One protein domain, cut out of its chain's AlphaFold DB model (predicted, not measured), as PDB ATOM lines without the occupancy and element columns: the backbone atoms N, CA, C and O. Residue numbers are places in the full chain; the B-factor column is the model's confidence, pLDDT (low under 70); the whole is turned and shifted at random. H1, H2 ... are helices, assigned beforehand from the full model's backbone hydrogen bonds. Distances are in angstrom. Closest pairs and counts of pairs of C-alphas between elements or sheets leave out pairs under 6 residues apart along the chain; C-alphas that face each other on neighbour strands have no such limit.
ATOM      1  N   SER A  86     174.708 201.113 141.216       78.88
ATOM      2  CA  SER A  86     173.509 201.925 140.968       78.88
ATOM      3  C   SER A  86     173.669 202.819 139.729       78.88
ATOM      4  O   SER A  86     172.782 202.880 138.870       78.88
ATOM      5  N   GLN A  87     174.839 203.442 139.555       81.19
ATOM      6  CA  GLN A  87     175.163 204.247 138.374       81.19
ATOM      7  C   GLN A  87     175.246 203.406 137.095       81.19
ATOM      8  O   GLN A  87     174.708 203.812 136.062       81.19
ATOM      9  N   GLN A  88     175.880 202.233 137.153       81.38
ATOM     10  CA  GLN A  88     175.974 201.315 136.013       81.38
ATOM     11  C   GLN A  88     174.588 200.838 135.559       81.38
ATOM     12  O   GLN A  88     174.298 200.830 134.357       81.38
ATOM     13  N   LEU A  89     173.712 200.486 136.506       80.81
ATOM     14  CA  LEU A  89     172.336 200.080 136.227       80.81
ATOM     15  C   LEU A  89     171.535 201.227 135.605       80.81
ATOM     16  O   LEU A  89     170.943 201.059 134.537       80.81
ATOM     17  N   LYS A  90     171.602 202.423 136.200       81.19
ATOM     18  CA  LYS A  90     170.933 203.621 135.680       81.19
ATOM     19  C   LYS A  90     171.400 203.986 134.271       81.19
ATOM     20  O   LYS A  90     170.580 204.343 133.425       81.19
ATOM     21  N   HIS A  91     172.701 203.911 133.990       78.62
ATOM     22  CA  HIS A  91     173.232 204.151 132.644       78.62
ATOM     23  C   HIS A  91     172.720 203.117 131.638       78.62
ATOM     24  O   HIS A  91     172.307 203.486 130.537       78.62
ATOM     25  N   SER A  92     172.697 201.843 132.030       79.56
ATOM     26  CA  SER A  92     172.252 200.742 131.175       79.56
ATOM     27  C   SER A  92     170.758 200.839 130.839       79.56
ATOM     28  O   SER A  92     170.387 200.678 129.678       79.56
ATOM     29  N   LEU A  93     169.912 201.182 131.818       80.06
ATOM     30  CA  LEU A  93     168.473 201.412 131.621       80.06
ATOM     31  C   LEU A  93     168.214 202.590 130.676       80.06
ATOM     32  O   LEU A  93     167.522 202.446 129.670       80.06
ATOM     33  N   ASN A  94     168.858 203.733 130.935       79.38
ATOM     34  CA  ASN A  94     168.732 204.917 130.082       79.38
ATOM     35  C   ASN A  94     169.176 204.652 128.639       79.38
ATOM     36  O   ASN A  94     168.587 205.189 127.698       79.38
ATOM     37  N   LEU A  95     170.239 203.865 128.448       76.44
ATOM     38  CA  LEU A  95     170.700 203.472 127.122       76.44
ATOM     39  C   LEU A  95     169.656 202.606 126.411       76.44
ATOM     40  O   LEU A  95     169.392 202.821 125.227       76.44
ATOM     41  N   HIS A  96     169.076 201.637 127.113       78.81
ATOM     42  CA  HIS A  96     168.064 200.753 126.550       78.81
ATOM     43  C   HIS A  96     166.820 201.530 126.099       78.81
ATOM     44  O   HIS A  96     166.377 201.367 124.961       78.81
ATOM     45  N   ASP A  97     166.326 202.467 126.910       78.44
ATOM     46  CA  ASP A  97     165.182 203.313 126.545       78.44
ATOM     47  C   ASP A  97     165.485 204.246 125.359       78.44
ATOM     48  O   ASP A  97     164.646 204.459 124.469       78.44
ATOM     49  N   GLN A  98     166.714 204.769 125.287       72.44
ATOM     50  CA  GLN A  98     167.190 205.520 124.122       72.44
ATOM     51  C   GLN A  98     167.233 204.642 122.866       72.44
ATOM     52  O   GLN A  98     166.768 205.075 121.804       72.44
ATOM     53  N   ALA A  99     167.733 203.407 122.980       76.56
ATOM     54  CA  ALA A  99     167.788 202.446 121.881       76.56
ATOM     55  C   ALA A  99     166.389 202.109 121.380       76.56
ATOM     56  O   ALA A  99     166.145 202.170 120.174       76.56
ATOM     57  N   LYS A 100     165.449 201.887 122.299       78.75
ATOM     58  CA  LYS A 100     164.033 201.638 122.020       78.75
ATOM     59  C   LYS A 100     163.407 202.790 121.240       78.75
ATOM     60  O   LYS A 100     162.831 202.599 120.167       78.75
ATOM     61  N   THR A 101     163.618 204.017 121.710       76.69
ATOM     62  CA  THR A 101     163.113 205.229 121.054       76.69
ATOM     63  C   THR A 101     163.690 205.407 119.647       76.69
ATOM     64  O   THR A 101     162.945 205.664 118.695       76.69
ATOM     65  N   ILE A 102     165.010 205.279 119.487       73.12
ATOM     66  CA  ILE A 102     165.692 205.468 118.200       73.12
ATOM     67  C   ILE A 102     165.301 204.374 117.206       73.12
ATOM     68  O   ILE A 102     164.876 204.690 116.091       73.12
ATOM     69  N   HIS A 103     165.371 203.109 117.617       74.94
ATOM     70  CA  HIS A 103     165.025 201.963 116.783       74.94
ATOM     71  C   HIS A 103     163.538 202.006 116.376       74.94
ATOM     72  O   HIS A 103     163.203 201.829 115.205       74.94
ATOM     73  N   GLY A 104     162.638 202.422 117.277       76.75
ATOM     74  CA  GLY A 104     161.219 202.607 116.955       76.75
ATOM     75  C   GLY A 104     160.968 203.729 115.940       76.75
ATOM     76  O   GLY A 104     160.120 203.600 115.048       76.75
ATOM     77  N   ARG A 105     161.720 204.840 116.013       74.94
ATOM     78  CA  ARG A 105     161.679 205.899 114.982       74.94
ATOM     79  C   ARG A 105     162.209 205.398 113.641       74.94
ATOM     80  O   ARG A 105     161.647 205.759 112.605       74.94
ATOM     81  N   LEU A 106     163.261 204.587 113.663       73.94
ATOM     82  CA  LEU A 106     163.902 204.026 112.480       73.94
ATOM     83  C   LEU A 106     162.955 203.097 111.714       73.94
ATOM     84  O   LEU A 106     162.698 203.354 110.538       73.94
ATOM     85  N   ILE A 107     162.339 202.122 112.391       73.31
ATOM     86  CA  ILE A 107     161.335 201.223 111.794       73.31
ATOM     87  C   ILE A 107     160.192 202.036 111.169       73.31
ATOM     88  O   ILE A 107     159.830 201.832 110.010       73.31
ATOM     89  N   LYS A 108     159.666 203.042 111.885       74.75
ATOM     90  CA  LYS A 108     158.595 203.922 111.373       74.75
ATOM     91  C   LYS A 108     159.008 204.733 110.137       74.75
ATOM     92  O   LYS A 108     158.141 205.082 109.332       74.75
ATOM     93  N   ARG A 109     160.288 205.095 109.995       71.94
ATOM     94  CA  ARG A 109     160.818 205.813 108.820       71.94
ATOM     95  C   ARG A 109     161.011 204.868 107.634       71.94
ATOM     96  O   ARG A 109     160.576 205.220 106.536       71.94
ATOM     97  N   VAL A 110     161.569 203.680 107.868       71.50
ATOM     98  CA  VAL A 110     161.753 202.649 106.833       71.50
ATOM     99  C   VAL A 110     160.405 202.182 106.283       71.50
ATOM    100  O   VAL A 110     160.216 202.183 105.069       71.50
ATOM    101  N   ALA A 111     159.416 201.931 107.146       68.12
ATOM    102  CA  ALA A 111     158.054 201.571 106.736       68.12
ATOM    103  C   ALA A 111     157.388 202.630 105.831       68.12
ATOM    104  O   ALA A 111     156.495 202.322 105.047       68.12
ATOM    105  N   LYS A 112     157.830 203.891 105.910       73.56
ATOM    106  CA  LYS A 112     157.354 205.001 105.068       73.56
ATOM    107  C   LYS A 112     158.191 205.202 103.798       73.56
ATOM    108  O   LYS A 112     158.062 206.251 103.169       73.56
ATOM    109  N   SER A 113     159.053 204.242 103.440       64.81
ATOM    110  CA  SER A 113     159.989 204.318 102.303       64.81
ATOM    111  C   SER A 113     160.868 205.576 102.314       64.81
ATOM    112  O   SER A 113     161.284 206.070 101.266       64.81
ATOM    113  N   LYS A 114     161.136 206.138 103.500       62.47
ATOM    114  CA  LYS A 114     162.093 207.236 103.652       62.47
ATOM    115  C   LYS A 114     163.486 206.657 103.837       62.47
ATOM    116  O   LYS A 114     163.637 205.612 104.466       62.47
ATOM    117  N   ILE A 115     164.493 207.369 103.331       58.94
ATOM    118  CA  ILE A 115     165.897 207.068 103.620       58.94
ATOM    119  C   ILE A 115     166.044 207.054 105.143       58.94
ATOM    120  O   ILE A 115     165.735 208.043 105.814       58.94
ATOM    121  N   ALA A 116     166.428 205.901 105.682       61.47
ATOM    122  CA  ALA A 116     166.786 205.773 107.079       61.47
ATOM    123  C   ALA A 116     168.014 206.648 107.335       61.47
ATOM    124  O   ALA A 116     169.033 206.498 106.666       61.47
ATOM    125  N   ASP A 117     167.894 207.574 108.280       65.00
ATOM    126  CA  ASP A 117     169.044 208.325 108.758       65.00
ATOM    127  C   ASP A 117     169.938 207.371 109.560       65.00
ATOM    128  O   ASP A 117     169.575 206.926 110.651       65.00
ATOM    129  N   LEU A 118     171.068 206.984 108.966       74.31
ATOM    130  CA  LEU A 118     172.033 206.070 109.578       74.31
ATOM    131  C   LEU A 118     172.844 206.750 110.690       74.31
ATOM    132  O   LEU A 118     173.546 206.064 111.434       74.31
ATOM    133  N   GLU A 119     172.746 208.072 110.838       79.00
ATOM    134  CA  GLU A 119     173.433 208.813 111.895       79.00
ATOM    135  C   GLU A 119     172.858 208.481 113.280       79.00
ATOM    136  O   GLU A 119     173.617 208.230 114.222       79.00
ATOM    137  N   ASP A 120     171.529 208.358 113.379       72.94
ATOM    138  CA  ASP A 120     170.823 207.912 114.588       72.94
ATOM    139  C   ASP A 120     171.290 206.499 115.011       72.94
ATOM    140  O   ASP A 120     171.565 206.246 116.186       72.94
ATOM    141  N   VAL A 121     171.442 205.589 114.037       79.00
ATOM    142  CA  VAL A 121     171.914 204.202 114.239       79.00
ATOM    143  C   VAL A 121     173.363 204.185 114.713       79.00
ATOM    144  O   VAL A 121     173.712 203.513 115.679       79.00
ATOM    145  N   ASN A 122     174.224 204.955 114.057       82.50
ATOM    146  CA  ASN A 122     175.627 205.018 114.430       82.50
ATOM    147  C   ASN A 122     175.817 205.600 115.842       82.50
ATOM    148  O   ASN A 122     176.648 205.105 116.606       82.50
ATOM    149  N   THR A 123     175.021 206.612 116.197       82.19
ATOM    150  CA  THR A 123     175.039 207.243 117.522       82.19
ATOM    151  C   THR A 123     174.658 206.246 118.610       82.19
ATOM    152  O   THR A 123     175.412 206.074 119.571       82.19
ATOM    153  N   ILE A 124     173.535 205.537 118.446       79.62
ATOM    154  CA  ILE A 124     173.100 204.557 119.446       79.62
ATOM    155  C   ILE A 124     174.098 203.404 119.558       79.62
ATOM    156  O   ILE A 124     174.471 203.025 120.666       79.62
ATOM    157  N   THR A 125     174.629 202.887 118.446       84.50
ATOM    158  CA  THR A 125     175.604 201.797 118.530       84.50
ATOM    159  C   THR A 125     176.906 202.248 119.186       84.50
ATOM    160  O   THR A 125     177.501 201.494 119.954       84.50
ATOM    161  N   GLN A 126     177.346 203.486 118.959       86.56
ATOM    162  CA  GLN A 126     178.490 204.038 119.679       86.56
ATOM    163  C   GLN A 126     178.239 204.085 121.193       86.56
ATOM    164  O   GLN A 126     179.150 203.774 121.962       86.56
ATOM    165  N   GLN A 127     177.025 204.430 121.625       82.56
ATOM    166  CA  GLN A 127     176.652 204.414 123.039       82.56
ATOM    167  C   GLN A 127     176.539 202.990 123.604       82.56
ATOM    168  O   GLN A 127     176.975 202.773 124.732       82.56
ATOM    169  N   ILE A 128     176.018 202.021 122.838       82.88
ATOM    170  CA  ILE A 128     175.981 200.598 123.226       82.88
ATOM    171  C   ILE A 128     177.399 200.080 123.433       82.88
ATOM    172  O   ILE A 128     177.700 199.533 124.488       82.88
ATOM    173  N   VAL A 129     178.290 200.312 122.464       85.38
ATOM    174  CA  VAL A 129     179.702 199.939 122.586       85.38
ATOM    175  C   VAL A 129     180.307 200.621 123.798       85.38
ATOM    176  O   VAL A 129     180.871 199.939 124.634       85.38
ATOM    177  N   ARG A 130     180.145 201.934 123.964       85.25
ATOM    178  CA  ARG A 130     180.687 202.638 125.129       85.25
ATOM    179  C   ARG A 130     180.211 202.033 126.454       85.25
ATOM    180  O   ARG A 130     181.052 201.678 127.268       85.25
ATOM    181  N   ASN A 131     178.905 201.866 126.651       80.19
ATOM    182  CA  ASN A 131     178.371 201.288 127.886       80.19
ATOM    183  C   ASN A 131     178.806 199.837 128.084       80.19
ATOM    184  O   ASN A 131     179.048 199.445 129.214       80.19
ATOM    185  N   ALA A 132     178.992 199.066 127.011       79.81
ATOM    186  CA  ALA A 132     179.538 197.723 127.118       79.81
ATOM    187  C   ALA A 132     180.986 197.711 127.623       79.81
ATOM    188  O   ALA A 132     181.421 196.680 128.102       79.81
ATOM    189  N   PHE A 133     181.754 198.800 127.526       81.56
ATOM    190  CA  PHE A 133     183.073 198.915 128.170       81.56
ATOM    191  C   PHE A 133     183.004 199.625 129.528       81.56
ATOM    192  O   PHE A 133     183.832 199.345 130.387       81.56
ATOM    193  N   ASP A 134     182.042 200.530 129.717       80.00
ATOM    194  CA  ASP A 134     181.957 201.370 130.912       80.00
ATOM    195  C   ASP A 134     181.143 200.707 132.053       80.00
ATOM    196  O   ASP A 134     181.354 201.054 133.212       80.00
ATOM    197  N   CYS A 135     180.240 199.762 131.754       75.50
ATOM    198  CA  CYS A 135     179.335 199.092 132.704       75.50
ATOM    199  C   CYS A 135     179.494 197.564 132.601       75.50
ATOM    200  O   CYS A 135     178.987 196.957 131.657       75.50
ATOM    201  N   ASP A 136     180.208 196.943 133.545       63.69
ATOM    202  CA  ASP A 136     180.791 195.610 133.323       63.69
ATOM    203  C   ASP A 136     179.785 194.451 133.333       63.69
ATOM    204  O   ASP A 136     180.030 193.467 132.643       63.69
ATOM    205  N   ASP A 137     178.616 194.610 133.961       66.00
ATOM    206  CA  ASP A 137     177.554 193.584 133.979       66.00
ATOM    207  C   ASP A 137     176.132 194.156 133.821       66.00
ATOM    208  O   ASP A 137     175.217 193.474 133.349       66.00
ATOM    209  N   ALA A 138     175.932 195.436 134.150       67.44
ATOM    210  CA  ALA A 138     174.614 196.072 134.148       67.44
ATOM    211  C   ALA A 138     173.949 196.093 132.764       67.44
ATOM    212  O   ALA A 138     172.730 195.961 132.654       67.44
ATOM    213  N   LEU A 139     174.742 196.186 131.693       70.50
ATOM    214  CA  LEU A 139     174.202 196.195 130.339       70.50
ATOM    215  C   LEU A 139     173.590 194.836 129.955       70.50
ATOM    216  O   LEU A 139     172.582 194.794 129.255       70.50
ATOM    217  N   GLY A 140     174.156 193.732 130.454       71.12
ATOM    218  CA  GLY A 140     173.597 192.391 130.278       71.12
ATOM    219  C   GLY A 140     172.299 192.200 131.063       71.12
ATOM    220  O   GLY A 140     171.334 191.662 130.523       71.12
ATOM    221  N   ILE A 141     172.238 192.712 132.297       69.06
ATOM    222  CA  ILE A 141     171.030 192.669 133.141       69.06
ATOM    223  C   ILE A 141     169.851 193.334 132.430       69.06
ATOM    224  O   ILE A 141     168.752 192.784 132.403       69.06
ATOM    225  N   VAL A 142     170.088 194.474 131.780       70.25
ATOM    226  CA  VAL A 142     169.029 195.202 131.075       70.25
ATOM    227  C   VAL A 142     168.459 194.419 129.888       70.25
ATOM    228  O   VAL A 142     167.269 194.529 129.624       70.25
ATOM    229  N   THR A 143     169.233 193.532 129.249       71.75
ATOM    230  CA  THR A 143     168.683 192.641 128.203       71.75
ATOM    231  C   THR A 143     167.708 191.587 128.734       71.75
ATOM    232  O   THR A 143     166.947 191.003 127.962       71.75
ATOM    233  N   MET A 144     167.719 191.324 130.045       69.25
ATOM    234  CA  MET A 144     166.808 190.380 130.698       69.25
ATOM    235  C   MET A 144     165.515 191.046 131.185       69.25
ATOM    236  O   MET A 144     164.562 190.341 131.523       69.25
ATOM    237  N   LEU A 145     165.459 192.382 131.208       63.94
ATOM    238  CA  LEU A 145     164.276 193.142 131.598       63.94
ATOM    239  C   LEU A 145     163.260 193.119 130.451       63.94
ATOM    240  O   LEU A 145     163.291 193.951 129.549       63.94
ATOM    241  N   LYS A 146     162.358 192.136 130.470       54.91
ATOM    242  CA  LYS A 146     161.217 192.074 129.551       54.91
ATOM    243  C   LYS A 146     160.087 192.976 130.036       54.91
ATOM    244  O   LYS A 146     159.643 192.828 131.173       54.91
ATOM    245  N   LYS A 147     159.566 193.834 129.153       55.97
ATOM    246  CA  LYS A 147     158.224 194.425 129.294       55.97
ATOM    247  C   LYS A 147     157.353 193.868 128.162       55.97
ATOM    248  O   LYS A 147     157.721 193.945 126.997       55.97
ATOM    249  N   ASP A 148     156.225 193.259 128.523       48.03
ATOM    250  CA  ASP A 148     155.493 192.257 127.724       48.03
ATOM    251  C   ASP A 148     154.939 192.705 126.345       48.03
ATOM    252  O   ASP A 148     154.467 191.860 125.585       48.03
ATOM    253  N   ASP A 149     155.056 193.980 125.953       50.22
ATOM    254  CA  ASP A 149     154.294 194.544 124.824       50.22
ATOM    255  C   ASP A 149     155.086 194.892 123.538       50.22
ATOM    256  O   ASP A 149     154.470 195.263 122.537       50.22
ATOM    257  N   GLU A 150     156.422 194.754 123.474       55.50
ATOM    258  CA  GLU A 150     157.217 195.176 122.288       55.50
ATOM    259  C   GLU A 150     158.287 194.161 121.819       55.50
ATOM    260  O   GLU A 150     159.436 194.503 121.533       55.50
ATOM    261  N   TYR A 151     157.879 192.896 121.659       54.16
ATOM    262  CA  TYR A 151     158.735 191.742 121.314       54.16
ATOM    263  C   TYR A 151     159.786 191.983 120.208       54.16
ATOM    264  O   TYR A 151     160.946 191.614 120.372       54.16
ATOM    265  N   PHE A 152     159.409 192.603 119.084       52.47
ATOM    266  CA  PHE A 152     160.334 192.818 117.958       52.47
ATOM    267  C   PHE A 152     161.342 193.939 118.210       52.47
ATOM    268  O   PHE A 152     162.507 193.820 117.840       52.47
ATOM    269  N   LEU A 153     160.898 195.020 118.854       60.34
ATOM    270  CA  LEU A 153     161.752 196.167 119.140       60.34
ATOM    271  C   LEU A 153     162.840 195.782 120.146       60.34
ATOM    272  O   LEU A 153     163.988 196.198 120.020       60.34
ATOM    273  N   GLU A 154     162.481 194.933 121.108       71.81
ATOM    274  CA  GLU A 154     163.398 194.413 122.117       71.81
ATOM    275  C   GLU A 154     164.336 193.335 121.556       71.81
ATOM    276  O   GLU A 154     165.482 193.257 121.993       71.81
ATOM    277  N   HIS A 155     163.926 192.552 120.546       79.50
ATOM    278  CA  HIS A 155     164.783 191.508 119.969       79.50
ATOM    279  C   HIS A 155     166.058 192.075 119.330       79.50
ATOM    280  O   HIS A 155     167.161 191.738 119.765       79.50
ATOM    281  N   SER A 156     165.916 192.985 118.361       82.44
ATOM    282  CA  SER A 156     167.054 193.608 117.668       82.44
ATOM    283  C   SER A 156     167.984 194.366 118.625       82.44
ATOM    284  O   SER A 156     169.207 194.317 118.479       82.44
ATOM    285  N   ILE A 157     167.431 195.034 119.644       84.12
ATOM    286  CA  ILE A 157     168.216 195.762 120.656       84.12
ATOM    287  C   ILE A 157     169.000 194.791 121.540       84.12
ATOM    288  O   ILE A 157     170.210 194.959 121.713       84.12
ATOM    289  N   ASN A 158     168.347 193.749 122.057       85.88
ATOM    290  CA  ASN A 158     169.002 192.746 122.893       85.88
ATOM    291  C   ASN A 158     170.083 191.996 122.110       85.88
ATOM    292  O   ASN A 158     171.185 191.804 122.621       85.88
ATOM    293  N   CYS A 159     169.827 191.652 120.847       87.44
ATOM    294  CA  CYS A 159     170.831 191.075 119.958       87.44
ATOM    295  C   CYS A 159     172.021 192.019 119.737       87.44
ATOM    296  O   CYS A 159     173.165 191.564 119.779       87.44
ATOM    297  N   ALA A 160     171.784 193.324 119.560       88.88
ATOM    298  CA  ALA A 160     172.851 194.317 119.438       88.88
ATOM    299  C   ALA A 160     173.729 194.379 120.684       88.88
ATOM    300  O   ALA A 160     174.956 194.328 120.582       88.88
ATOM    301  N   ILE A 161     173.103 194.448 121.857       87.75
ATOM    302  CA  ILE A 161     173.799 194.491 123.139       87.75
ATOM    303  C   ILE A 161     174.614 193.208 123.347       87.75
ATOM    304  O   ILE A 161     175.818 193.281 123.595       87.75
ATOM    305  N   LEU A 162     173.996 192.036 123.180       88.56
ATOM    306  CA  LEU A 162     174.658 190.745 123.371       88.56
ATOM    307  C   LEU A 162     175.811 190.534 122.386       88.56
ATOM    308  O   LEU A 162     176.866 190.054 122.794       88.56
ATOM    309  N   MET A 163     175.663 190.929 121.116       90.44
ATOM    310  CA  MET A 163     176.764 190.840 120.150       90.44
ATOM    311  C   MET A 163     177.929 191.755 120.504       90.44
ATOM    312  O   MET A 163     179.081 191.365 120.328       90.44
ATOM    313  N   VAL A 164     177.657 192.952 121.021       90.69
ATOM    314  CA  VAL A 164     178.716 193.862 121.465       90.69
ATOM    315  C   VAL A 164     179.418 193.320 122.714       90.69
ATOM    316  O   VAL A 164     180.647 193.326 122.757       90.69
ATOM    317  N   ILE A 165     178.671 192.802 123.696       88.62
ATOM    318  CA  ILE A 165     179.230 192.188 124.913       88.62
ATOM    319  C   ILE A 165     180.071 190.954 124.561       88.62
ATOM    320  O   ILE A 165     181.191 190.809 125.052       88.62
ATOM    321  N   PHE A 166     179.565 190.087 123.683       90.00
ATOM    322  CA  PHE A 166     180.281 188.897 123.229       90.00
ATOM    323  C   PHE A 166     181.509 189.256 122.389       90.00
ATOM    324  O   PHE A 166     182.590 188.720 122.596       90.00
ATOM    325  N   GLY A 167     181.397 190.213 121.469       91.62
ATOM    326  CA  GLY A 167     182.550 190.661 120.695       91.62
ATOM    327  C   GLY A 167     183.631 191.307 121.573       91.62
ATOM    328  O   GLY A 167     184.818 191.117 121.316       91.62
ATOM    329  N   ARG A 168     183.239 192.014 122.641       89.62
ATOM    330  CA  ARG A 168     184.167 192.536 123.655       89.62
ATOM    331  C   ARG A 168     184.936 191.411 124.347       89.62
ATOM    332  O   ARG A 168     186.143 191.550 124.514       89.62
ATOM    333  N   SER A 169     184.279 190.310 124.727       89.12
ATOM    334  CA  SER A 169     184.966 189.171 125.363       89.12
ATOM    335  C   SER A 169     185.908 188.424 124.412       89.12
ATOM    336  O   SER A 169     186.823 187.749 124.871       89.12
ATOM    337  N   LEU A 170     185.723 188.591 123.099       93.38
ATOM    338  CA  LEU A 170     186.647 188.143 122.054       93.38
ATOM    339  C   LEU A 170     187.751 189.165 121.725       93.38
ATOM    340  O   LEU A 170     188.463 188.986 120.739       93.38
ATOM    341  N   GLU A 171     187.873 190.243 122.505       92.25
ATOM    342  CA  GLU A 171     188.853 191.323 122.312       92.25
ATOM    343  C   GLU A 171     188.744 192.031 120.946       92.25
ATOM    344  O   GLU A 171     189.704 192.617 120.443       92.25
ATOM    345  N   ILE A 172     187.552 192.024 120.336       93.69
ATOM    346  CA  ILE A 172     187.303 192.739 119.080       93.69
ATOM    347  C   ILE A 172     187.369 194.251 119.332       93.69
ATOM    348  O   ILE A 172     186.787 194.799 120.269       93.69
ATOM    349  N   GLU A 173     188.057 194.952 118.438       93.25
ATOM    350  CA  GLU A 173     188.203 196.404 118.466       93.25
ATOM    351  C   GLU A 173     186.860 197.164 118.420       93.25
ATOM    352  O   GLU A 173     185.902 196.790 117.736       93.25
ATOM    353  N   LYS A 174     186.810 198.319 119.098       89.50
ATOM    354  CA  LYS A 174     185.594 199.145 119.227       89.50
ATOM    355  C   LYS A 174     185.000 199.579 117.882       89.50
ATOM    356  O   LYS A 174     183.781 199.690 117.760       89.50
ATOM    357  N   SER A 175     185.836 199.839 116.876       92.06
ATOM    358  CA  SER A 175     185.412 200.151 115.503       92.06
ATOM    359  C   SER A 175     184.585 199.019 114.908       92.06
ATOM    360  O   SER A 175     183.502 199.265 114.385       92.06
ATOM    361  N   THR A 176     185.061 197.785 115.019       93.12
ATOM    362  CA  THR A 176     184.378 196.608 114.477       93.12
ATOM    363  C   THR A 176     183.129 196.273 115.294       93.12
ATOM    364  O   THR A 176     182.076 196.014 114.711       93.12
ATOM    365  N   LEU A 177     183.175 196.416 116.624       92.75
ATOM    366  CA  LEU A 177     181.989 196.278 117.483       92.75
ATOM    367  C   LEU A 177     180.871 197.261 117.124       92.75
ATOM    368  O   LEU A 177     179.698 196.899 117.167       92.75
ATOM    369  N   ARG A 178     181.217 198.487 116.708       90.81
ATOM    370  CA  ARG A 178     180.227 199.451 116.208       90.81
ATOM    371  C   ARG A 178     179.535 198.973 114.933       90.81
ATOM    372  O   ARG A 178     178.349 199.210 114.769       90.81
ATOM    373  N   HIS A 179     180.241 198.295 114.036       90.75
ATOM    374  CA  HIS A 179     179.615 197.758 112.825       90.75
ATOM    375  C   HIS A 179     178.755 196.527 113.139       90.75
ATOM    376  O   HIS A 179     177.642 196.424 112.630       90.75
ATOM    377  N   LEU A 180     179.227 195.642 114.023       90.62
ATOM    378  CA  LEU A 180     178.469 194.482 114.509       90.62
ATOM    379  C   LEU A 180     177.164 194.897 115.190       90.62
ATOM    380  O   LEU A 180     176.100 194.409 114.821       90.62
ATOM    381  N   GLY A 181     177.233 195.833 116.139       89.56
ATOM    382  CA  GLY A 181     176.055 196.329 116.847       89.56
ATOM    383  C   GLY A 181     175.073 197.059 115.928       89.56
ATOM    384  O   GLY A 181     173.867 196.928 116.105       89.56
ATOM    385  N   ALA A 182     175.565 197.780 114.915       88.38
ATOM    386  CA  ALA A 182     174.707 198.423 113.927       88.38
ATOM    387  C   ALA A 182     174.021 197.370 113.051       88.38
ATOM    388  O   ALA A 182     172.812 197.423 112.885       88.38
ATOM    389  N   GLY A 183     174.756 196.369 112.556       87.69
ATOM    390  CA  GLY A 183     174.176 195.257 111.800       87.69
ATOM    391  C   GLY A 183     173.093 194.514 112.587       87.69
ATOM    392  O   GLY A 183     172.022 194.254 112.048       87.69
ATOM    393  N   ALA A 184     173.336 194.265 113.876       88.44
ATOM    394  CA  ALA A 184     172.358 193.702 114.806       88.44
ATOM    395  C   ALA A 184     171.076 194.527 114.885       88.44
ATOM    396  O   ALA A 184     169.978 194.009 114.761       88.44
ATOM    397  N   LEU A 185     171.230 195.836 115.082       84.19
ATOM    398  CA  LEU A 185     170.115 196.739 115.308       84.19
ATOM    399  C   LEU A 185     169.275 196.929 114.043       84.19
ATOM    400  O   LEU A 185     168.173 197.454 114.110       84.19
ATOM    401  N   LEU A 186     169.799 196.565 112.877       83.00
ATOM    402  CA  LEU A 186     169.098 196.674 111.605       83.00
ATOM    403  C   LEU A 186     168.541 195.326 111.125       83.00
ATOM    404  O   LEU A 186     167.897 195.300 110.078       83.00
ATOM    405  N   MET A 187     168.780 194.223 111.844       83.38
ATOM    406  CA  MET A 187     168.482 192.880 111.336       83.38
ATOM    407  C   MET A 187     166.982 192.627 111.140       83.38
ATOM    408  O   MET A 187     166.613 192.001 110.151       83.38
TER     409      MET A 187
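AT A GLANCE: This is residues 86 to 187 of the 191 residues of the protein "DUF3391 domain-containing protein" of Paraglaciecola sp. MB-3u-78 (UniProt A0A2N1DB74). Two helical hairpins, H1 with H2 and H4 with H5, pack crosswise on each other, and short H3 joins them at one end. The printed part has 102 residues with five named helices, H1 to H5, and no named strand: all helix. It is compact, radius of gyration of the C-alphas 13.0 A, spanning 38 by 31 by 18 A.

IN THESE COORDINATES: H1, residues 86 to 110, 36.1 A, begins at C-alpha 86 (173.509, 201.925, 140.968). H2 is residues 118 to 134, 24.0 A; H3 138 to 144, 10.3 A; H4 151 to 169, 26.7 A; H5 174 to 185, 16.1 A, ending at C-alpha 185 (170.115, 196.739, 115.308).

HOW THE PARTS SIT: H1 and H2 touch, closest C-alphas Ala 99 and Ile 124, 6.2 A. H4, the hub, touches the other four, H5 closest at Ala 160 and Gly 181, C-alphas 4.6 A apart. H2 touches H5 at a steep tilt of 60 degrees, closest C-alphas Thr 125 and Arg 178, 5.7 A. O i to N i+4 pairs are within hydrogen-bond range throughout H1, H2 and H5, 13 of 15 in H4 and 1 of 3 in H3, whose O i to N i+3 count is 3 of 4.

THE WHOLE: The farthest C-alphas, Ser 86 and Ser 113, are 41.0 A apart. The printed part has no cut and no long link. Twenty residues have pLDDT under 70, among them 144 to 153.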